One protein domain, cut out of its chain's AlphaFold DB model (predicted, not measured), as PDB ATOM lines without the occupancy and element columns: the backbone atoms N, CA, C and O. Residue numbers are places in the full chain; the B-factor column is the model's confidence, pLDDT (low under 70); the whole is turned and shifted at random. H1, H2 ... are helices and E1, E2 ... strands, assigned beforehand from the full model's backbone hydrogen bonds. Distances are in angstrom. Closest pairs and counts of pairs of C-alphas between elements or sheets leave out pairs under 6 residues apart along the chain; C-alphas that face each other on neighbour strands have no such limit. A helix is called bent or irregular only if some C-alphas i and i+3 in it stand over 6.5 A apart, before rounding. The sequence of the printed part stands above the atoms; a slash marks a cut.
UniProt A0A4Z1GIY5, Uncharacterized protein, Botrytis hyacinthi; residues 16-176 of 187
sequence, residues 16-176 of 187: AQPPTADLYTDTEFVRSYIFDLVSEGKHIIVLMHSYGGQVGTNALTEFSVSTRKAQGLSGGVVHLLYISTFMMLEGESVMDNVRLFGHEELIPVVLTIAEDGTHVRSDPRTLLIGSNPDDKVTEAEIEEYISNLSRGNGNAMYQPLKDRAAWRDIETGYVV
ATOM      1  N   ALA A  16     -26.447  31.327   6.683       94.69
ATOM      2  CA  ALA A  16     -26.117  32.611   7.291       94.69
ATOM      3  C   ALA A  16     -26.204  33.768   6.281       94.69
ATOM      4  O   ALA A  16     -25.749  33.656   5.142       94.69
ATOM      5  N   GLN A  17     -26.770  34.887   6.736       94.38
ATOM      6  CA  GLN A  17     -26.912  36.136   5.989       94.38
ATOM      7  C   GLN A  17     -26.490  37.310   6.893       94.38
ATOM      8  O   GLN A  17     -27.204  37.604   7.857       94.38
ATOM      9  N   PRO A  18     -25.337  37.966   6.648       95.19
ATOM     10  CA  PRO A  18     -24.396  37.716   5.551       95.19
ATOM     11  C   PRO A  18     -23.631  36.380   5.702       95.19
ATOM     12  O   PRO A  18     -23.612  35.808   6.797       95.19
ATOM     13  N   PRO A  19     -22.967  35.891   4.635       96.38
ATOM     14  CA  PRO A  19     -22.139  34.687   4.694       96.38
ATOM     15  C   PRO A  19     -21.053  34.731   5.777       96.38
ATOM     16  O   PRO A  19     -20.357  35.734   5.932       96.38
ATOM     17  N   THR A  20     -20.853  33.613   6.479       96.50
ATOM     18  CA  THR A  20     -19.841  33.472   7.549       96.50
ATOM     19  C   THR A  20     -18.743  32.457   7.236       96.50
ATOM     20  O   THR A  20     -17.809  32.291   8.017       96.50
ATOM     21  N   ALA A  21     -18.863  31.770   6.104       97.25
ATOM     22  CA  ALA A  21     -18.018  30.663   5.692       97.25
ATOM     23  C   ALA A  21     -17.869  30.664   4.169       97.25
ATOM     24  O   ALA A  21     -18.704  31.216   3.450       97.25
ATOM     25  N   ASP A  22     -16.798  30.062   3.683       97.88
ATOM     26  CA  ASP A  22     -16.348  30.129   2.300       97.88
ATOM     27  C   ASP A  22     -15.704  28.798   1.850       97.88
ATOM     28  O   ASP A  22     -15.681  27.821   2.609       97.88
ATOM     29  N   LEU A  23     -15.158  28.750   0.631       97.94
ATOM     30  CA  LEU A  23     -14.490  27.558   0.098       97.94
ATOM     31  C   LEU A  23     -13.402  27.029   1.031       97.94
ATOM     32  O   LEU A  23     -13.237  25.818   1.177       97.94
ATOM     33  N   TYR A  24     -12.611  27.915   1.626       98.06
ATOM     34  CA  TYR A  24     -11.455  27.509   2.414       98.06
ATOM     35  C   TYR A  24     -11.885  26.947   3.764       98.06
ATOM     36  O   TYR A  24     -11.283  25.984   4.231       98.06
ATOM     37  N   THR A  25     -12.965  27.475   4.346       97.75
ATOM     38  CA  THR A  25     -13.569  26.864   5.536       97.75
ATOM     39  C   THR A  25     -14.118  25.463   5.250       97.75
ATOM     40  O   THR A  25     -13.892  24.553   6.046       97.75
ATOM     41  N   ASP A  26     -14.757  25.254   4.092       97.75
ATOM     42  CA  ASP A  26     -15.228  23.930   3.660       97.75
ATOM     43  C   ASP A  26     -14.065  22.971   3.389       97.75
ATOM     44  O   ASP A  26     -14.109  21.799   3.764       97.75
ATOM     45  N   THR A  27     -13.010  23.484   2.751       97.50
ATOM     46  CA  THR A  27     -11.791  22.731   2.436       97.50
ATOM     47  C   THR A  27     -11.156  22.202   3.713       97.50
ATOM     48  O   THR A  27     -10.866  21.013   3.799       97.50
ATOM     49  N   GLU A  28     -10.965  23.066   4.711       97.19
ATOM     50  CA  GLU A  28     -10.344  22.679   5.975       97.19
ATOM     51  C   GLU A  28     -11.219  21.692   6.751       97.19
ATOM     52  O   GLU A  28     -10.720  20.704   7.288       97.19
ATOM     53  N   PHE A  29     -12.538  21.900   6.737       97.00
ATOM     54  CA  PHE A  29     -13.479  20.967   7.340       97.00
ATOM     55  C   PHE A  29     -13.365  19.557   6.727       97.00
ATOM     56  O   PHE A  29     -13.179  18.575   7.452       97.00
ATOM     57  N   VAL A  30     -13.414  19.446   5.393       96.94
ATOM     58  CA  VAL A  30     -13.281  18.159   4.689       96.94
ATOM     59  C   VAL A  30     -11.897  17.553   4.903       96.94
ATOM     60  O   VAL A  30     -11.785  16.348   5.139       96.94
ATOM     61  N   ARG A  31     -10.842  18.371   4.862       96.69
ATOM     62  CA  ARG A  31      -9.460  17.938   5.084       96.69
ATOM     63  C   ARG A  31      -9.284  17.324   6.469       96.69
ATOM     64  O   ARG A  31      -8.759  16.217   6.558       96.69
ATOM     65  N   SER A  32      -9.766  17.988   7.519       96.81
ATOM     66  CA  SER A  32      -9.723  17.469   8.891       96.81
ATOM     67  C   SER A  32     -10.492  16.155   9.013       96.81
ATOM     68  O   SER A  32      -9.975  15.186   9.561       96.81
ATOM     69  N   TYR A  33     -11.705  16.092   8.457       96.19
ATOM     70  CA  TYR A  33     -12.532  14.889   8.530       96.19
ATOM     71  C   TYR A  33     -11.879  13.686   7.832       96.19
ATOM     72  O   TYR A  33     -11.868  12.571   8.357       96.19
ATOM     73  N   ILE A  34     -11.296  13.902   6.652       97.19
ATOM     74  CA  ILE A  34     -10.599  12.847   5.912       97.19
ATOM     75  C   ILE A  34      -9.299  12.457   6.609       97.19
ATOM     76  O   ILE A  34      -9.016  11.261   6.683       97.19
ATOM     77  N   PHE A  35      -8.548  13.420   7.154       97.38
ATOM     78  CA  PHE A  35      -7.332  13.163   7.925       97.38
ATOM     79  C   PHE A  35      -7.585  12.173   9.068       97.38
ATOM     80  O   PHE A  35      -6.830  11.206   9.199       97.38
ATOM     81  N   ASP A  36      -8.654  12.364   9.843       97.12
ATOM     82  CA  ASP A  36      -9.010  11.473  10.950       97.12
ATOM     83  C   ASP A  36      -9.265  10.046  10.446       97.12
ATOM     84  O   ASP A  36      -8.656   9.081  10.916       97.12
ATOM     85  N   LEU A  37     -10.087   9.905   9.401       97.38
ATOM     86  CA  LEU A  37     -10.425   8.601   8.832       97.38
ATOM     87  C   LEU A  37      -9.198   7.860   8.280       97.38
ATOM     88  O   LEU A  37      -9.035   6.662   8.522       97.38
ATOM     89  N   VAL A  38      -8.320   8.541   7.539       98.00
ATOM     90  CA  VAL A  38      -7.122   7.891   6.982       98.00
ATOM     91  C   VAL A  38      -6.067   7.614   8.053       98.00
ATOM     92  O   VAL A  38      -5.293   6.669   7.902       98.00
ATOM     93  N   SER A  39      -6.040   8.385   9.145       97.56
ATOM     94  CA  SER A  39      -5.163   8.141  10.300       97.56
ATOM     95  C   SER A  39      -5.562   6.886  11.077       97.56
ATOM     96  O   SER A  39      -4.699   6.204  11.625       97.56
ATOM     97  N   GLU A  40      -6.836   6.497  11.022       97.94
ATOM     98  CA  GLU A  40      -7.316   5.183  11.470       97.94
ATOM     99  C   GLU A  40      -6.964   4.039  10.491       97.94
ATOM    100  O   GLU A  40      -7.351   2.889  10.696       97.94
ATOM    101  N   GLY A  41      -6.242   4.326   9.402       97.81
ATOM    102  CA  GLY A  41      -5.847   3.347   8.389       97.81
ATOM    103  C   GLY A  41      -6.947   3.001   7.380       97.81
ATOM    104  O   GLY A  41      -6.809   2.023   6.636       97.81
ATOM    105  N   LYS A  42      -8.040   3.778   7.325       98.56
ATOM    106  CA  LYS A  42      -9.150   3.532   6.393       98.56
ATOM    107  C   LYS A  42      -8.763   3.854   4.952       98.56
ATOM    108  O   LYS A  42      -7.988   4.771   4.681       98.56
ATOM    109  N   HIS A  43      -9.359   3.100   4.033       98.50
ATOM    110  CA  HIS A  43      -9.290   3.331   2.594       98.50
ATOM    111  C   HIS A  43     -10.641   3.872   2.128       98.50
ATOM    112  O   HIS A  43     -11.668   3.244   2.389       98.50
ATOM    113  N   ILE A  44     -10.650   5.049   1.505       98.00
ATOM    114  CA  ILE A  44     -11.870   5.852   1.340       98.00
ATOM    115  C   ILE A  44     -12.103   6.165  -0.136       98.00
ATOM    116  O   ILE A  44     -11.184   6.583  -0.839       98.00
ATOM    117  N   ILE A  45     -13.343   6.005  -0.591       98.25
ATOM    118  CA  ILE A  45     -13.822   6.563  -1.858       98.25
ATOM    119  C   ILE A  45     -14.578   7.847  -1.520       98.25
ATOM    120  O   ILE A  45     -15.459   7.821  -0.659       98.25
ATOM    121  N   VAL A  46     -14.250   8.955  -2.185       98.19
ATOM    122  CA  VAL A  46     -14.935  10.237  -1.973       98.19
ATOM    123  C   VAL A  46     -15.840  10.536  -3.160       98.19
ATOM    124  O   VAL A  46     -15.378  10.599  -4.297       98.19
ATOM    125  N   LEU A  47     -17.132  10.719  -2.887       98.00
ATOM    126  CA  LEU A  47     -18.134  11.112  -3.875       98.00
ATOM    127  C   LEU A  47     -18.315  12.625  -3.802       98.00
ATOM    128  O   LEU A  47     -18.648  13.161  -2.746       98.00
ATOM    129  N   MET A  48     -18.105  13.306  -4.919       97.31
ATOM    130  CA  MET A  48     -18.144  14.760  -5.004       97.31
ATOM    131  C   MET A  48     -19.206  15.186  -6.004       97.31
ATOM    132  O   MET A  48     -19.065  14.963  -7.205       97.31
ATOM    133  N   HIS A  49     -20.266  15.803  -5.489       95.75
ATOM    134  CA  HIS A  49     -21.409  16.239  -6.278       95.75
ATOM    135  C   HIS A  49     -21.484  17.763  -6.366       95.75
ATOM    136  O   HIS A  49     -21.364  18.440  -5.341       95.75
ATOM    137  N   SER A  50     -21.733  18.306  -7.562       94.69
ATOM    138  CA  SER A  50     -21.883  19.751  -7.792       94.69
ATOM    139  C   SER A  50     -20.741  20.559  -7.149       94.69
ATOM    140  O   SER A  50     -19.574  20.213  -7.329       94.69
ATOM    141  N   TYR A  51     -21.028  21.596  -6.362       96.31
ATOM    142  CA  TYR A  51     -20.024  22.383  -5.627       96.31
ATOM    143  C   TYR A  51     -19.044  21.535  -4.787       96.31
ATOM    144  O   TYR A  51     -17.882  21.908  -4.628       96.31
ATOM    145  N   GLY A  52     -19.450  20.343  -4.335       96.62
ATOM    146  CA  GLY A  52     -18.565  19.401  -3.645       96.62
ATOM    147  C   GLY A  52     -17.348  18.966  -4.471       96.62
ATOM    148  O   GLY A  52     -16.329  18.607  -3.888       96.62
ATOM    149  N   GLY A  53     -17.409  19.049  -5.807       97.06
ATOM    150  CA  GLY A  53     -16.246  18.853  -6.680       97.06
ATOM    151  C   GLY A  53     -15.163  19.904  -6.469       97.06
ATOM    152  O   GLY A  53     -13.988  19.549  -6.414       97.06
ATOM    153  N   GLN A  54     -15.535  21.169  -6.252       97.88
ATOM    154  CA  GLN A  54     -14.587  22.230  -5.898       97.88
ATOM    155  C   GLN A  54     -13.931  21.958  -4.555       97.88
ATOM    156  O   GLN A  54     -12.706  21.910  -4.454       97.88
ATOM    157  N   VAL A  55     -14.760  21.729  -3.536       97.88
ATOM    158  CA  VAL A  55     -14.302  21.512  -2.162       97.88
ATOM    159  C   VAL A  55     -13.372  20.303  -2.088       97.88
ATOM    160  O   VAL A  55     -12.259  20.410  -1.579       97.88
ATOM    161  N   GLY A  56     -13.791  19.157  -2.628       97.25
ATOM    162  CA  GLY A  56     -12.994  17.937  -2.571       97.25
ATOM    163  C   GLY A  56     -11.726  18.008  -3.424       97.25
ATOM    164  O   GLY A  56     -10.674  17.552  -2.979       97.25
ATOM    165  N   THR A  57     -11.764  18.658  -4.594       97.75
ATOM    166  CA  THR A  57     -10.547  18.859  -5.401       97.75
ATOM    167  C   THR A  57      -9.517  19.722  -4.671       97.75
ATOM    168  O   THR A  57      -8.325  19.444  -4.782       97.75
ATOM    169  N   ASN A  58      -9.964  20.718  -3.897       97.06
ATOM    170  CA  ASN A  58      -9.087  21.567  -3.086       97.06
ATOM    171  C   ASN A  58      -8.570  20.858  -1.818       97.06
ATOM    172  O   ASN A  58      -7.485  21.157  -1.324       97.06
ATOM    173  N   ALA A  59      -9.360  19.946  -1.242       96.88
ATOM    174  CA  ALA A  59      -9.092  19.397   0.088       96.88
ATOM    175  C   ALA A  59      -8.198  18.149   0.097       96.88
ATOM    176  O   ALA A  59      -7.553  17.887   1.114       96.88
ATOM    177  N   LEU A  60      -8.182  17.357  -0.982       96.94
ATOM    178  CA  LEU A  60      -7.817  15.933  -0.890       96.94
ATOM    179  C   LEU A  60      -6.416  15.545  -1.378       96.94
ATOM    180  O   LEU A  60      -6.038  14.380  -1.272       96.94
ATOM    181  N   THR A  61      -5.638  16.492  -1.885       88.88
ATOM    182  CA  THR A  61      -4.379  16.267  -2.616       88.88
ATOM    183  C   THR A  61      -3.355  15.408  -1.871       88.88
ATOM    184  O   THR A  61      -2.689  14.565  -2.466       88.88
ATOM    185  N   GLU A  62      -3.250  15.557  -0.551       91.12
ATOM    186  CA  GLU A  62      -2.238  14.860   0.256       91.12
ATOM    187  C   GLU A  62      -2.685  13.477   0.755       91.12
ATOM    188  O   GLU A  62      -1.909  12.753   1.384       91.12
ATOM    189  N   PHE A  63      -3.930  13.077   0.483       97.00
ATOM    190  CA  PHE A  63      -4.512  11.883   1.090       97.00
ATOM    191  C   PHE A  63      -4.484  10.640   0.214       97.00
ATOM    192  O   PHE A  63      -4.977   9.606   0.665       97.00
ATOM    193  N   SER A  64      -3.906  10.682  -0.990       97.56
ATOM    194  CA  SER A  64      -3.823   9.485  -1.830       97.56
ATOM    195  C   SER A  64      -3.108   8.337  -1.105       97.56
ATOM    196  O   SER A  64      -2.168   8.539  -0.326       97.56
ATOM    197  N   VAL A  65      -3.538   7.099  -1.369       97.94
ATOM    198  CA  VAL A  65      -2.890   5.907  -0.793       97.94
ATOM    199  C   VAL A  65      -1.405   5.844  -1.160       97.94
ATOM    200  O   VAL A  65      -0.582   5.457  -0.333       97.94
ATOM    201  N   SER A  66      -1.036   6.236  -2.382       96.25
ATOM    202  CA  SER A  66       0.359   6.246  -2.834       96.25
ATOM    203  C   SER A  66       1.198   7.282  -2.082       96.25
ATOM    204  O   SER A  66       2.280   6.937  -1.598       96.25
ATOM    205  N   THR A  67       0.686   8.505  -1.911       95.75
ATOM    206  CA  THR A  67       1.340   9.584  -1.155       95.75
ATOM    207  C   THR A  67       1.550   9.179   0.300       95.75
ATOM    208  O   THR A  67       2.668   9.254   0.811       95.75
ATOM    209  N   ARG A  68       0.510   8.660   0.961       97.00
ATOM    210  CA  ARG A  68       0.596   8.215   2.360       97.00
ATOM    211  C   ARG A  68       1.547   7.037   2.539       97.00
ATOM    212  O   ARG A  68       2.392   7.059   3.434       97.00
ATOM    213  N   LYS A  69       1.492   6.049   1.643       97.19
ATOM    214  CA  LYS A  69       2.404   4.898   1.663       97.19
ATOM    215  C   LYS A  69       3.867   5.322   1.517       97.19
ATOM    216  O   LYS A  69       4.720   4.758   2.198       97.19
ATOM    217  N   ALA A  70       4.168   6.311   0.672       96.75
ATOM    218  CA  ALA A  70       5.523   6.847   0.523       96.75
ATOM    219  C   ALA A  70       6.057   7.496   1.817       96.75
ATOM    220  O   ALA A  70       7.264   7.518   2.039       96.75
ATOM    221  N   GLN A  71       5.161   7.959   2.692       96.56
ATOM    222  CA  GLN A  71       5.474   8.509   4.014       96.56
ATOM    223  C   GLN A  71       5.469   7.445   5.130       96.56
ATOM    224  O   GLN A  71       5.636   7.778   6.301       96.56
ATOM    225  N   GLY A  72       5.264   6.164   4.802       97.75
ATOM    226  CA  GLY A  72       5.153   5.088   5.792       97.75
ATOM    227  C   GLY A  72       3.826   5.075   6.560       97.75
ATOM    228  O   GLY A  72       3.727   4.402   7.585       97.75
ATOM    229  N   LEU A  73       2.810   5.796   6.078       97.88
ATOM    230  CA  LEU A  73       1.480   5.864   6.683       97.88
ATOM    231  C   LEU A  73       0.522   4.861   6.023       97.88
ATOM    232  O   LEU A  73       0.605   4.594   4.822       97.88
ATOM    233  N   SER A  74      -0.405   4.310   6.809       97.19
ATOM    234  CA  SER A  74      -1.494   3.454   6.324       97.19
ATOM    235  C   SER A  74      -2.729   4.271   5.919       97.19
ATOM    236  O   SER A  74      -2.852   5.458   6.241       97.19
ATOM    237  N   GLY A  75      -3.657   3.622   5.207       98.06
ATOM    238  CA  GLY A  75      -4.896   4.240   4.735       98.06
ATOM    239  C   GLY A  75      -4.685   5.272   3.625       98.06
ATOM    240  O   GLY A  75      -3.566   5.514   3.170       98.06
ATOM    241  N   GLY A  76      -5.781   5.886   3.191       98.44
ATOM    242  CA  GLY A  76      -5.785   6.931   2.174       98.44
ATOM    243  C   GLY A  76      -7.052   6.950   1.332       98.44
ATOM    244  O   GLY A  76      -7.875   6.035   1.365       98.44
ATOM    245  N   VAL A  77      -7.201   8.004   0.545       98.62
ATOM    246  CA  VAL A  77      -8.225   8.101  -0.486       98.62
ATOM    247  C   VAL A  77      -7.789   7.243  -1.668       98.62
ATOM    248  O   VAL A  77      -6.715   7.443  -2.240       98.62
ATOM    249  N   VAL A  78      -8.613   6.249  -1.991       98.31
ATOM    250  CA  VAL A  78      -8.374   5.324  -3.104       98.31
ATOM    251  C   VAL A  78      -8.929   5.860  -4.414       98.31
ATOM    252  O   VAL A  78      -8.363   5.570  -5.461       98.31
ATOM    253  N   HIS A  79     -10.031   6.612  -4.364       98.56
ATOM    254  CA  HIS A  79     -10.728   7.045  -5.565       98.56
ATOM    255  C   HIS A  79     -11.562   8.306  -5.320       98.56
ATOM    256  O   HIS A  79     -12.186   8.454  -4.263       98.56
ATOM    257  N   LEU A  80     -11.603   9.177  -6.324       98.62
ATOM    258  CA  LEU A  80     -12.467  10.352  -6.388       98.62
ATOM    259  C   LEU A  80     -13.550  10.134  -7.447       98.62
ATOM    260  O   LEU A  80     -13.242  10.029  -8.632       98.62
ATOM    261  N   LEU A  81     -14.814  10.090  -7.036       98.44
ATOM    262  CA  LEU A  81     -15.943   9.985  -7.955       98.44
ATOM    263  C   LEU A  81     -16.614  11.352  -8.113       98.44
ATOM    264  O   LEU A  81     -17.297  11.820  -7.202       98.44
ATOM    265  N   TYR A  82     -16.421  11.981  -9.268       97.75
ATOM    266  CA  TYR A  82     -17.067  13.237  -9.642       97.75
ATOM    267  C   TYR A  82     -18.466  12.950 -10.198       97.75
ATOM    268  O   TYR A  82     -18.643  12.055 -11.022       97.75
ATOM    269  N   ILE A  83     -19.470  13.694  -9.743       97.00
ATOM    270  CA  ILE A  83     -20.870  13.544 -10.156       97.00
ATOM    271  C   ILE A  83     -21.427  14.941 -10.421       97.00
ATOM    272  O   ILE A  83     -21.428  15.767  -9.509       97.00
ATOM    273  N   SER A  84     -21.899  15.226 -11.636       93.69
ATOM    274  CA  SER A  84     -22.519  16.529 -11.945       93.69
ATOM    275  C   SER A  84     -21.665  17.731 -11.510       93.69
ATOM    276  O   SER A  84     -22.120  18.606 -10.775       93.69
ATOM    277  N   THR A  85     -20.374  17.734 -11.836       93.81
ATOM    278  CA  THR A  85     -19.428  18.759 -11.356       93.81
ATOM    279  C   THR A  85     -18.244  18.941 -12.307       93.81
ATOM    280  O   THR A  85     -18.092  18.190 -13.267       93.81
ATOM    281  N   PHE A  86     -17.385  19.921 -12.041       92.25
ATOM    282  CA  PHE A  86     -16.194  20.213 -12.833       92.25
ATOM    283  C   PHE A  86     -14.940  19.592 -12.200       92.25
ATOM    284  O   PHE A  86     -14.710  19.707 -10.993       92.25
ATOM    285  N   MET A  87     -14.099  18.964 -13.025       92.81
ATOM    286  CA  MET A  87     -12.740  18.555 -12.649       92.81
ATOM    287  C   MET A  87     -11.780  19.721 -12.904       92.81
ATOM    288  O   MET A  87     -11.137  19.793 -13.946       92.81
ATOM    289  N   MET A  88     -11.737  20.662 -11.964       93.31
ATOM    290  CA  MET A  88     -11.078  21.957 -12.166       93.31
ATOM    291  C   MET A  88      -9.558  21.891 -12.050       93.31
ATOM    292  O   MET A  88      -9.013  21.078 -11.292       93.31
ATOM    293  N   LEU A  89      -8.883  22.772 -12.785       95.88
ATOM    294  CA  LEU A  89      -7.445  22.991 -12.672       95.88
ATOM    295  C   LEU A  89      -7.115  23.879 -11.464       95.88
ATOM    296  O   LEU A  89      -7.960  24.585 -10.915       95.88
ATOM    297  N   GLU A  90      -5.850  23.866 -11.054       97.00
ATOM    298  CA  GLU A  90      -5.342  24.795 -10.047       97.00
ATOM    299  C   GLU A  90      -5.610  26.252 -10.435       97.00
ATOM    300  O   GLU A  90      -5.387  26.652 -11.578       97.00
ATOM    301  N   GLY A  91      -6.035  27.062  -9.466       97.75
ATOM    302  CA  GLY A  91      -6.367  28.464  -9.701       97.75
ATOM    303  C   GLY A  91      -7.740  28.707 -10.333       97.75
ATOM    304  O   GLY A  91      -8.116  29.867 -10.459       97.75
ATOM    305  N   GLU A  92      -8.497  27.666 -10.692       97.50
ATOM    306  CA  GLU A  92      -9.865  27.799 -11.208       97.50
ATOM    307  C   GLU A  92     -10.917  27.698 -10.100       97.50
ATOM    308  O   GLU A  92     -10.675  27.164  -9.014       97.50
ATOM    309  N   SER A  93     -12.115  28.185 -10.405       97.69
ATOM    310  CA  SER A  93     -13.326  28.041  -9.602       97.69
ATOM    311  C   SER A  93     -14.483  27.471 -10.435       97.69
ATOM    312  O   SER A  93     -14.409  27.408 -11.671       97.69
ATOM    313  N   VAL A  94     -15.579  27.063  -9.778       96.19
ATOM    314  CA  VAL A  94     -16.794  26.589 -10.467       96.19
ATOM    315  C   VAL A  94     -17.275  27.639 -11.459       96.19
ATOM    316  O   VAL A  94     -17.623  27.299 -12.588       96.19
ATOM    317  N   MET A  95     -17.252  28.914 -11.072       95.88
ATOM    318  CA  MET A  95     -17.744  29.988 -11.928       95.88
ATOM    319  C   MET A  95     -16.833  30.275 -13.122       95.88
ATOM    320  O   MET A  95     -17.335  30.651 -14.181       95.88
ATOM    321  N   ASP A  96     -15.524  30.035 -13.005       96.44
ATOM    322  CA  ASP A  96     -14.621  30.108 -14.160       96.44
ATOM    323  C   ASP A  96     -14.951  29.026 -15.187       96.44
ATOM    324  O   ASP A  96     -14.975  29.303 -16.385       96.44
ATOM    325  N   ASN A  97     -15.291  27.820 -14.727       94.38
ATOM    326  CA  ASN A  97     -15.709  26.730 -15.604       94.38
ATOM    327  C   ASN A  97     -17.088  26.999 -16.226       94.38
ATOM    328  O   ASN A  97     -17.250  26.844 -17.434       94.38
ATOM    329  N   VAL A  98     -18.062  27.502 -15.457       93.50
ATOM    330  CA  VAL A  98     -19.362  27.950 -15.999       93.50
ATOM    331  C   VAL A  98     -19.166  28.973 -17.125       93.50
ATOM    332  O   VAL A  98     -19.807  28.863 -18.171       93.50
ATOM    333  N   ARG A  99     -18.255  29.938 -16.948       94.44
ATOM    334  CA  ARG A  99     -17.919  30.919 -17.988       94.44
ATOM    335  C   ARG A  99     -17.212  30.283 -19.184       94.44
ATOM    336  O   ARG A  99     -17.566  30.593 -20.318       94.44
ATOM    337  N   LEU A 100     -16.242  29.399 -18.946       92.56
ATOM    338  CA  LEU A 100     -15.489  28.700 -19.992       92.56
ATOM    339  C   LEU A 100     -16.410  27.921 -20.941       92.56
ATOM    340  O   LEU A 100     -16.198  27.949 -22.151       92.56
ATOM    341  N   PHE A 101     -17.447  27.280 -20.399       90.44
ATOM    342  CA  PHE A 101     -18.445  26.542 -21.177       90.44
ATOM    343  C   PHE A 101     -19.590  27.420 -21.712       90.44
ATOM    344  O   PHE A 101     -20.529  26.905 -22.298       90.44
ATOM    345  N   GLY A 102     -19.531  28.748 -21.555       92.06
ATOM    346  CA  GLY A 102     -20.525  29.658 -22.138       92.06
ATOM    347  C   GLY A 102     -21.874  29.697 -21.409       92.06
ATOM    348  O   GLY A 102     -22.865  30.146 -21.980       92.06
ATOM    349  N   HIS A 103     -21.923  29.273 -20.146       92.00
ATOM    350  CA  HIS A 103     -23.156  29.158 -19.357       92.00
ATOM    351  C   HIS A 103     -23.393  30.306 -18.367       92.00
ATOM    352  O   HIS A 103     -24.330  30.250 -17.572       92.00
ATOM    353  N   GLU A 104     -22.578  31.363 -18.399       92.56
ATOM    354  CA  GLU A 104     -22.683  32.493 -17.460       92.56
ATOM    355  C   GLU A 104     -24.059  33.188 -17.525       92.56
ATOM    356  O   GLU A 104     -24.648  33.511 -16.495       92.56
ATOM    357  N   GLU A 105     -24.643  33.309 -18.718       93.06
ATOM    358  CA  GLU A 105     -25.973  33.907 -18.939       93.06
ATOM    359  C   GLU A 105     -27.117  33.104 -18.274       93.06
ATOM    360  O   GLU A 105     -28.208  33.631 -18.048       93.06
ATOM    361  N   LEU A 106     -26.889  31.825 -17.939       90.94
ATOM    362  CA  LEU A 106     -27.884  30.944 -17.313       90.94
ATOM    363  C   LEU A 106     -27.898  31.048 -15.782       90.94
ATOM    364  O   LEU A 106     -28.848  30.591 -15.146       90.94
ATOM    365  N   ILE A 107     -26.892  31.677 -15.170       92.25
ATOM    366  CA  ILE A 107     -26.813  31.858 -13.713       92.25
ATOM    367  C   ILE A 107     -28.103  32.447 -13.117       92.25
ATOM    368  O   ILE A 107     -28.623  31.833 -12.185       92.25
ATOM    369  N   PRO A 108     -28.671  33.567 -13.617       91.25
ATOM    370  CA  PRO A 108     -29.901  34.128 -13.047       91.25
ATOM    371  C   PRO A 108     -31.138  33.242 -13.263       91.25
ATOM    372  O   PRO A 108     -32.134  33.396 -12.559       91.25
ATOM    373  N   VAL A 109     -31.091  32.301 -14.213       89.69
ATOM    374  CA  VAL A 109     -32.153  31.301 -14.412       89.69
ATOM    375  C   VAL A 109     -32.060  30.213 -13.344       89.69
ATOM    376  O   VAL A 109     -33.075  29.790 -12.796       89.69
ATOM    377  N   VAL A 110     -30.843  29.779 -13.013       91.25
ATOM    378  CA  VAL A 110     -30.600  28.667 -12.084       91.25
ATOM    379  C   VAL A 110     -30.607  29.115 -10.616       91.25
ATOM    380  O   VAL A 110     -31.025  28.358  -9.731       91.25
ATOM    381  N   LEU A 111     -30.141  30.333 -10.343       94.25
ATOM    382  CA  LEU A 111     -29.922  30.871  -9.005       94.25
ATOM    383  C   LEU A 111     -30.645  32.199  -8.796       94.25
ATOM    384  O   LEU A 111     -30.558  33.117  -9.606       94.25
ATOM    385  N   THR A 112     -31.260  32.336  -7.624       96.19
ATOM    386  CA  THR A 112     -31.685  33.630  -7.091       96.19
ATOM    387  C   THR A 112     -30.623  34.098  -6.104       96.19
ATOM    388  O   THR A 112     -30.491  33.528  -5.016       96.19
ATOM    389  N   ILE A 113     -29.853  35.113  -6.497       96.31
ATOM    390  CA  ILE A 113     -28.731  35.669  -5.729       96.31
ATOM    391  C   ILE A 113     -29.208  36.913  -4.969       96.31
ATOM    392  O   ILE A 113     -29.815  37.810  -5.549       96.31
ATOM    393  N   ALA A 114     -28.960  36.948  -3.663       96.56
ATOM    394  CA  ALA A 114     -29.256  38.081  -2.794       96.56
ATOM    395  C   ALA A 114     -28.115  39.114  -2.807       96.56
ATOM    396  O   ALA A 114     -26.999  38.821  -3.233       96.56
ATOM    397  N   GLU A 115     -28.382  40.320  -2.301       96.19
ATOM    398  CA  GLU A 115     -27.404  41.423  -2.252       96.19
ATOM    399  C   GLU A 115     -26.133  41.068  -1.460       96.19
ATOM    400  O   GLU A 115     -25.040  41.505  -1.804       96.19
ATOM    401  N   ASP A 116     -26.256  40.215  -0.439       95.38
ATOM    402  CA  ASP A 116     -25.133  39.724   0.369       95.38
ATOM    403  C   ASP A 116     -24.306  38.611  -0.310       95.38
ATOM    404  O   ASP A 116     -23.382  38.062   0.295       95.38
ATOM    405  N   GLY A 117     -24.633  38.255  -1.558       95.31
ATOM    406  CA  GLY A 117     -23.975  37.202  -2.331       95.31
ATOM    407  C   GLY A 117     -24.419  35.777  -1.980       95.31
ATOM    408  O   GLY A 117     -23.896  34.816  -2.549       95.31
ATOM    409  N   THR A 118     -25.382  35.595  -1.070       97.00
ATOM    410  CA  THR A 118     -25.999  34.277  -0.848       97.00
ATOM    411  C   THR A 118     -26.953  33.906  -1.976       97.00
ATOM    412  O   THR A 118     -27.524  34.774  -2.631       97.00
ATOM    413  N   HIS A 119     -27.189  32.613  -2.187       96.44
ATOM    414  CA  HIS A 119     -28.098  32.137  -3.224       96.44
ATOM    415  C   HIS A 119     -29.038  31.032  -2.742       96.44
ATOM    416  O   HIS A 119     -28.752  30.292  -1.798       96.44
ATOM    417  N   VAL A 120     -30.155  30.907  -3.454       96.00
ATOM    418  CA  VAL A 120     -31.038  29.735  -3.456       96.00
ATOM    419  C   VAL A 120     -31.286  29.304  -4.901       96.00
ATOM    420  O   VAL A 120     -31.004  30.057  -5.835       96.00
ATOM    421  N   ARG A 121     -31.811  28.093  -5.100       93.81
ATOM    422  CA  ARG A 121     -32.232  27.620  -6.426       93.81
ATOM    423  C   ARG A 121     -33.542  28.294  -6.823       93.81
ATOM    424  O   ARG A 121     -34.464  28.328  -6.012       93.81
ATOM    425  N   SER A 122     -33.618  28.805  -8.050       93.25
ATOM    426  CA  SER A 122     -34.812  29.506  -8.546       93.25
ATOM    427  C   SER A 122     -35.998  28.560  -8.775       93.25
ATOM    428  O   SER A 122     -37.129  28.909  -8.456       93.25
ATOM    429  N   ASP A 123     -35.734  27.348  -9.276       93.62
ATOM    430  CA  ASP A 123     -36.725  26.277  -9.454       93.62
ATOM    431  C   ASP A 123     -36.087  24.913  -9.126       93.62
ATOM    432  O   ASP A 123     -35.643  24.189 -10.021       93.62
ATOM    433  N   PRO A 124     -35.952  24.556  -7.834       93.50
ATOM    434  CA  PRO A 124     -35.282  23.318  -7.439       93.50
ATOM    435  C   PRO A 124     -36.020  22.059  -7.907       93.50
ATOM    436  O   PRO A 124     -35.369  21.044  -8.149       93.50
ATOM    437  N   ARG A 125     -37.349  22.116  -8.075       92.50
ATOM    438  CA  ARG A 125     -38.135  20.981  -8.569       92.50
ATOM    439  C   ARG A 125     -37.694  20.624  -9.984       92.50
ATOM    440  O   ARG A 125     -37.264  19.501 -10.225       92.50
ATOM    441  N   THR A 126     -37.736  21.588 -10.900       89.75
ATOM    442  CA  THR A 126     -37.390  21.330 -12.304       89.75
ATOM    443  C   THR A 126     -35.888  21.155 -12.504       89.75
ATOM    444  O   THR A 126     -35.476  20.280 -13.259       89.75
ATOM    445  N   LEU A 127     -35.061  21.976 -11.848       89.69
ATOM    446  CA  LEU A 127     -33.631  22.065 -12.163       89.69
ATOM    447  C   LEU A 127     -32.753  21.058 -11.412       89.69
ATOM    448  O   LEU A 127     -31.688  20.718 -11.917       89.69
ATOM    449  N   LEU A 128     -33.149  20.609 -10.214       91.00
ATOM    450  CA  LEU A 128     -32.361  19.642  -9.434       91.00
ATOM    451  C   LEU A 128     -32.948  18.237  -9.441       91.00
ATOM    452  O   LEU A 128     -32.193  17.272  -9.493       91.00
ATOM    453  N   ILE A 129     -34.272  18.121  -9.335       90.12
ATOM    454  CA  ILE A 129     -34.936  16.814  -9.256       90.12
ATOM    455  C   ILE A 129     -35.315  16.335 -10.659       90.12
ATOM    456  O   ILE A 129     -35.129  15.167 -10.982       90.12
ATOM    457  N   GLY A 130     -35.773  17.250 -11.514       85.19
ATOM    458  CA  GLY A 130     -36.155  16.942 -12.884       85.19
ATOM    459  C   GLY A 130     -37.589  16.424 -12.995       85.19
ATOM    460  O   GLY A 130     -38.389  16.500 -12.065       85.19
ATOM    461  N   SER A 131     -37.939  15.947 -14.188       78.62
ATOM    462  CA  SER A 131     -39.301  15.505 -14.532       78.62
ATOM    463  C   SER A 131     -39.311  14.215 -15.356       78.62
ATOM    464  O   SER A 131     -40.214  13.996 -16.165       78.62
ATOM    465  N   ASN A 132     -38.294  13.361 -15.188       83.25
ATOM    466  CA  ASN A 132     -38.207  12.113 -15.937       83.25
ATOM    467  C   ASN A 132     -39.415  11.212 -15.605       83.25
ATOM    468  O   ASN A 132     -39.576  10.816 -14.452       83.25
ATOM    469  N   PRO A 133     -40.257  10.856 -16.592       79.38
ATOM    470  CA  PRO A 133     -41.465  10.069 -16.350       79.38
ATOM    471  C   PRO A 133     -41.187   8.639 -15.864       79.38
ATOM    472  O   PRO A 133     -42.089   8.007 -15.316       79.38
ATOM    473  N   ASP A 134     -39.969   8.127 -16.059       86.31
ATOM    474  CA  ASP A 134     -39.561   6.808 -15.565       86.31
ATOM    475  C   ASP A 134     -39.132   6.829 -14.086       86.31
ATOM    476  O   ASP A 134     -38.999   5.768 -13.460       86.31
ATOM    477  N   ASP A 135     -38.918   8.017 -13.509       84.00
ATOM    478  CA  ASP A 135     -38.535   8.153 -12.112       84.00
ATOM    479  C   ASP A 135     -39.715   7.793 -11.207       84.00
ATOM    480  O   ASP A 135     -40.850   8.233 -11.380       84.00
ATOM    481  N   LYS A 136     -39.438   6.981 -10.185       84.88
ATOM    482  CA  LYS A 136     -40.440   6.541  -9.201       84.88
ATOM    483  C   LYS A 136     -40.493   7.450  -7.972       84.88
ATOM    484  O   LYS A 136     -40.879   6.985  -6.903       84.88
ATOM    485  N   VAL A 137     -40.069   8.705  -8.121       87.06
ATOM    486  CA  VAL A 137     -40.051   9.684  -7.031       87.06
ATOM    487  C   VAL A 137     -41.470  10.201  -6.821       87.06
ATOM    488  O   VAL A 137     -42.135  10.660  -7.748       87.06
ATOM    489  N   THR A 138     -41.961  10.088  -5.598       92.12
ATOM    490  CA  THR A 138     -43.284  10.565  -5.205       92.12
ATOM    491  C   THR A 138     -43.273  12.070  -4.947       92.12
ATOM    492  O   THR A 138     -42.258  12.641  -4.563       92.12
ATOM    493  N   GLU A 139     -44.431  12.721  -5.058       91.12
ATOM    494  CA  GLU A 139     -44.572  14.143  -4.702       91.12
ATOM    495  C   GLU A 139     -44.110  14.447  -3.267       91.12
ATOM    496  O   GLU A 139     -43.504  15.483  -3.019       91.12
ATOM    497  N   ALA A 140     -44.335  13.526  -2.326       94.38
ATOM    498  CA  ALA A 140     -43.870  13.685  -0.951       94.38
ATOM    499  C   ALA A 140     -42.335  13.681  -0.850       94.38
ATOM    500  O   ALA A 140     -41.781  14.494  -0.117       94.38
ATOM    501  N   GLU A 141     -41.652  12.811  -1.602       93.25
ATOM    502  CA  GLU A 141     -40.184  12.782  -1.661       93.25
ATOM    503  C   GLU A 141     -39.621  14.038  -2.332       93.25
ATOM    504  O   GLU A 141     -38.625  14.579  -1.865       93.25
ATOM    505  N   ILE A 142     -40.278  14.547  -3.381       92.62
ATOM    506  CA  ILE A 142     -39.886  15.805  -4.034       92.62
ATOM    507  C   ILE A 142     -39.924  16.960  -3.030       92.62
ATOM    508  O   ILE A 142     -38.941  17.690  -2.888       92.62
ATOM    509  N   GLU A 143     -41.038  17.118  -2.315       94.25
ATOM    510  CA  GLU A 143     -41.178  18.164  -1.299       94.25
ATOM    511  C   GLU A 143     -40.179  17.973  -0.147       94.25
ATOM    512  O   GLU A 143     -39.587  18.946   0.325       94.25
ATOM    513  N   GLU A 144     -39.913  16.729   0.268       94.12
ATOM    514  CA  GLU A 144     -38.879  16.426   1.259       94.12
ATOM    515  C   GLU A 144     -37.488  16.860   0.770       94.12
ATOM    516  O   GLU A 144     -36.776  17.559   1.495       94.12
ATOM    517  N   TYR A 145     -37.095  16.523  -0.460       92.94
ATOM    518  CA  TYR A 145     -35.800  16.915  -1.024       92.94
ATOM    519  C   TYR A 145     -35.650  18.433  -1.119       92.94
ATOM    520  O   TYR A 145     -34.616  18.967  -0.714       92.94
ATOM    521  N   ILE A 146     -36.685  19.136  -1.586       93.94
ATOM    522  CA  ILE A 146     -36.684  20.602  -1.672       93.94
ATOM    523  C   ILE A 146     -36.585  21.225  -0.276       93.94
ATOM    524  O   ILE A 146     -35.822  22.171  -0.088       93.94
ATOM    525  N   SER A 147     -37.293  20.678   0.718       93.06
ATOM    526  CA  SER A 147     -37.277  21.197   2.094       93.06
ATOM    527  C   SER A 147     -35.913  21.087   2.787       93.06
ATOM    528  O   SER A 147     -35.640  21.836   3.724       93.06
ATOM    529  N   ASN A 148     -35.040  20.191   2.312       91.06
ATOM    530  CA  ASN A 148     -33.678  20.018   2.818       91.06
ATOM    531  C   ASN A 148     -32.648  20.935   2.128       91.06
ATOM    532  O   ASN A 148     -31.465  20.894   2.473       91.06
ATOM    533  N   LEU A 149     -33.056  21.751   1.150       92.19
ATOM    534  CA  LEU A 149     -32.160  22.705   0.500       92.19
ATOM    535  C   LEU A 149     -31.929  23.926   1.392       92.19
ATOM    536  O   LEU A 149     -32.861  24.622   1.791       92.19
ATOM    537  N   SER A 150     -30.657  24.234   1.626       92.19
ATOM    538  CA  SER A 150     -30.233  25.423   2.361       92.19
ATOM    539  C   SER A 150     -29.777  26.528   1.418       92.19
ATOM    540  O   SER A 150     -29.232  26.285   0.339       92.19
ATOM    541  N   ARG A 151     -29.936  27.769   1.874       94.81
ATOM    542  CA  ARG A 151     -29.258  28.921   1.280       94.81
ATOM    543  C   ARG A 151     -27.740  28.770   1.435       94.81
ATOM    544  O   ARG A 151     -27.259  28.464   2.526       94.81
ATOM    545  N   GLY A 152     -27.006  29.016   0.354       95.44
ATOM    546  CA  GLY A 152     -25.546  28.903   0.308       95.44
ATOM    547  C   GLY A 152     -24.840  30.229   0.053       95.44
ATOM    548  O   GLY A 152     -25.424  31.152  -0.518       95.44
ATOM    549  N   ASN A 153     -23.567  30.325   0.430       97.06
ATOM    550  CA  ASN A 153     -22.690  31.423   0.037       97.06
ATOM    551  C   ASN A 153     -22.282  31.270  -1.440       97.06
ATOM    552  O   ASN A 153     -21.465  30.416  -1.776       97.06
ATOM    553  N   GLY A 154     -22.818  32.112  -2.330       95.38
ATOM    554  CA  GLY A 154     -22.466  32.091  -3.752       95.38
ATOM    555  C   GLY A 154     -21.023  32.515  -4.027       95.38
ATOM    556  O   GLY A 154     -20.404  31.994  -4.950       95.38
ATOM    557  N   ASN A 155     -20.444  33.381  -3.189       96.50
ATOM    558  CA  ASN A 155     -19.074  33.867  -3.373       96.50
ATOM    559  C   ASN A 155     -18.030  32.743  -3.267       96.50
ATOM    560  O   ASN A 155     -16.967  32.841  -3.874       96.50
ATOM    561  N   ALA A 156     -18.338  31.657  -2.550       97.56
ATOM    562  CA  ALA A 156     -17.449  30.501  -2.449       97.56
ATOM    563  C   ALA A 156     -17.192  29.838  -3.819       97.56
ATOM    564  O   ALA A 156     -16.082  29.385  -4.089       97.56
ATOM    565  N   MET A 157     -18.174  29.861  -4.727       96.56
ATOM    566  CA  MET A 157     -18.049  29.294  -6.079       96.56
ATOM    567  C   MET A 157     -17.129  30.109  -7.003       96.56
ATOM    568  O   MET A 157     -16.764  29.613  -8.065       96.56
ATOM    569  N   TYR A 158     -16.751  31.331  -6.608       97.38
ATOM    570  CA  TYR A 158     -15.790  32.189  -7.316       97.38
ATOM    571  C   TYR A 158     -14.380  32.123  -6.714       97.38
ATOM    572  O   TYR A 158     -13.445  32.713  -7.252       97.38
ATOM    573  N   GLN A 159     -14.210  31.465  -5.564       98.25
ATOM    574  CA  GLN A 159     -12.896  31.340  -4.945       98.25
ATOM    575  C   GLN A 159     -12.084  30.259  -5.666       98.25
ATOM    576  O   GLN A 159     -12.593  29.154  -5.861       98.25
ATOM    577  N   PRO A 160     -10.833  30.547  -6.051       98.00
ATOM    578  CA  PRO A 160     -10.030  29.598  -6.800       98.00
ATOM    579  C   PRO A 160      -9.506  28.467  -5.913       98.00
ATOM    580  O   PRO A 160      -9.267  28.651  -4.712       98.00
ATOM    581  N   LEU A 161      -9.244  27.313  -6.527       97.56
ATOM    582  CA  LEU A 161      -8.426  26.266  -5.919       97.56
ATOM    583  C   LEU A 161      -7.041  26.837  -5.567       97.56
ATOM    584  O   LEU A 161      -6.361  27.402  -6.426       97.56
ATOM    585  N   LYS A 162      -6.628  26.697  -4.303       93.56
ATOM    586  CA  LYS A 162      -5.321  27.183  -3.810       93.56
ATOM    587  C   LYS A 162      -4.226  26.140  -3.940       93.56
ATOM    588  O   LYS A 162      -3.069  26.486  -4.167       93.56
ATOM    589  N   ASP A 163      -4.611  24.888  -3.755       87.88
ATOM    590  CA  ASP A 163      -3.697  23.765  -3.714       87.88
ATOM    591  C   ASP A 163      -3.695  23.035  -5.060       87.88
ATOM    592  O   ASP A 163      -4.538  23.261  -5.932       87.88
ATOM    593  N   ARG A 164      -2.717  22.146  -5.235       94.38
ATOM    594  CA  ARG A 164      -2.670  21.228  -6.376       94.38
ATOM    595  C   ARG A 164      -3.973  20.432  -6.450       94.38
ATOM    596  O   ARG A 164      -4.456  19.970  -5.426       94.38
ATOM    597  N   ALA A 165      -4.517  20.233  -7.643       97.19
ATOM    598  CA  ALA A 165      -5.807  19.583  -7.806       97.19
ATOM    599  C   ALA A 165      -5.724  18.083  -7.468       97.19
ATOM    600  O   ALA A 165      -4.911  17.352  -8.040       97.19
ATOM    601  N   ALA A 166      -6.582  17.612  -6.560       97.25
ATOM    602  CA  ALA A 166      -6.494  16.257  -6.006       97.25
ATOM    603  C   ALA A 166      -6.588  15.128  -7.052       97.25
ATOM    604  O   ALA A 166      -5.954  14.082  -6.897       97.25
ATOM    605  N   TRP A 167      -7.324  15.340  -8.150       97.00
ATOM    606  CA  TRP A 167      -7.456  14.365  -9.239       97.00
ATOM    607  C   TRP A 167      -6.142  14.075  -9.975       97.00
ATOM    608  O   TRP A 167      -6.065  13.105 -10.726       97.00
ATOM    609  N   ARG A 168      -5.096  14.884  -9.767       96.00
ATOM    610  CA  ARG A 168      -3.772  14.610 -10.334       96.00
ATOM    611  C   ARG A 168      -3.060  13.439  -9.662       96.00
ATOM    612  O   ARG A 168      -2.226  12.811 -10.308       96.00
ATOM    613  N   ASP A 169      -3.363  13.176  -8.392       94.62
ATOM    614  CA  ASP A 169      -2.618  12.222  -7.560       94.62
ATOM    615  C   ASP A 169      -3.485  11.048  -7.070       94.62
ATOM    616  O   ASP A 169      -2.960  10.064  -6.541       94.62
ATOM    617  N   ILE A 170      -4.804  11.139  -7.246       97.88
ATOM    618  CA  ILE A 170      -5.778  10.118  -6.855       97.88
ATOM    619  C   ILE A 170      -6.508   9.633  -8.106       97.88
ATOM    620  O   ILE A 170      -6.877  10.432  -8.962       97.88
ATOM    621  N   GLU A 171      -6.733   8.323  -8.207       97.50
ATOM    622  CA  GLU A 171      -7.535   7.740  -9.282       97.50
ATOM    623  C   GLU A 171      -8.944   8.346  -9.295       97.50
ATOM    624  O   GLU A 171      -9.552   8.545  -8.241       97.50
ATOM    625  N   THR A 172      -9.467   8.655 -10.482       97.75
ATOM    626  CA  THR A 172     -10.740   9.369 -10.610       97.75
ATOM    627  C   THR A 172     -11.694   8.700 -11.583       97.75
ATOM    628  O   THR A 172     -11.289   8.045 -12.544       97.75
ATOM    629  N   GLY A 173     -12.980   8.882 -11.312       97.25
ATOM    630  CA  GLY A 173     -14.086   8.467 -12.155       97.25
ATOM    631  C   GLY A 173     -15.111   9.587 -12.244       97.25
ATOM    632  O   GLY A 173     -15.170  10.464 -11.378       97.25
ATOM    633  N   TYR A 174     -15.936   9.548 -13.286       95.81
ATOM    634  CA  TYR A 174     -16.972  10.546 -13.516       95.81
ATOM    635  C   TYR A 174     -18.313   9.873 -13.802       95.81
ATOM    636  O   TYR A 174     -18.401   8.973 -14.639       95.81
ATOM    637  N   VAL A 175     -19.367  10.322 -13.122       95.06
ATOM    638  CA  VAL A 175     -20.752   9.921 -13.383       95.06
ATOM    639  C   VAL A 175     -21.457  11.055 -14.111       95.06
ATOM    640  O   VAL A 175     -21.658  12.134 -13.555       95.06
ATOM    641  N   VAL A 176     -21.856  10.782 -15.354       89.88
ATOM    642  CA  VAL A 176     -22.654  11.706 -16.163       89.88
ATOM    643  C   VAL A 176     -24.138  11.448 -15.926       89.88
ATOM    644  O   VAL A 176     -24.659  10.364 -16.196       89.88
TER     645      VAL A 176
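What this domain is: This is residues 16 to 176 of the 187 residues of an uncharacterized protein of Botrytis hyacinthi (UniProt A0A4Z1GIY5). Two lobes lie side by side: a larger one, where a small parallel sheet E1, E2, E5 has H2 and the long helix H1 over one face and H3 at one end, and a smaller arm, where the hairpin E3 and E4 sits with H5, H6 and H7. H4 and H8 pack together between the lobes, and the far half of the arm, H6 and H7, stays clear of the sheet. The printed part has 161 residues with eight named helices and five named strands, in the order H1 E1 H2 H3 E2 H4 H5 E3 E4 H6 H7 H8 E5, of mixed class, helices and strands. It is compact, with a radius of gyration of the C-alphas of 17.3 A and spans of 49 by 37 by 30 A.

Where its parts are: Find C-alpha 43 at (-9.290, 3.331, 2.594), where E1, residues 43 to 49, begins its 19.8 A. Beside it look for its neighbour E2, residues 76 to 83, 20.6 A, and beside E2 for E5, residues 172 to 175, which ends at C-alpha 175 at (-20.752, 9.921, -13.383). H1, residues 23 to 39, runs 23.8 A from C-alpha 23 at (-14.490, 27.558, 0.098). Then find H2 at 52 to 59, H3 at 65 to 70, H4 at 94 to 100, H5 at 104 to 110, E3 at 111 to 113, E4 at 118 to 121, H6 at 124 to 129, H7 at 139 to 147, 12.2 A, and H8 at 154 to 158. H5 is irregular: C-alphas 105 and 108 are 7.1 A apart.

How they stand to each other: Start at inner strand E2: it is parallel to E1, with N 48 and O 81 at 2.8 A, and to E5, with N 175 and O 82 at 2.8 A. E1, H2 H3, E2 form a strand-helix-strand unit, parallel neighbour strands joined through helices, with a right-handed crossover. H1 and H2 on one face of the sheet make two layers, helices over strands. H2 lies over E1 at a height over the sheet of 8.5 A. H1 and H2 touch, closest at the C-alphas of Thr 27 and Ala 59, 4.9 A. H4 touches H8, closest at the C-alphas of Val 94 and Met 157, 5.3 A. In the hairpin, E3 and E4 are antiparallel, with N 112 and O 120 at 2.9 A. H6 touches H7 about perpendicular, at 87 degrees, closest at the C-alphas of Pro 124 and Ile 146, 6.5 A. H7 is apart from E1, E2 and E5. In H1, H2, H3, H4, H6 and H7 every O i to N i+4 pair is within hydrogen-bond range; H5 has 1 of 3, with 3 of 4 O i to N i+3 pairs, and H8 has 0 of 1, with 2 of 2.

The domain as a whole: The two C-alphas farthest apart are those of Gly 72 and Pro 133, 51.8 A. Residues 131 to 136 stand free. The printed part has no cut; the link from H8 to E5, 13 residues, is long. Mean pLDDT of the printed part is 94.9, and no printed residue is under 70.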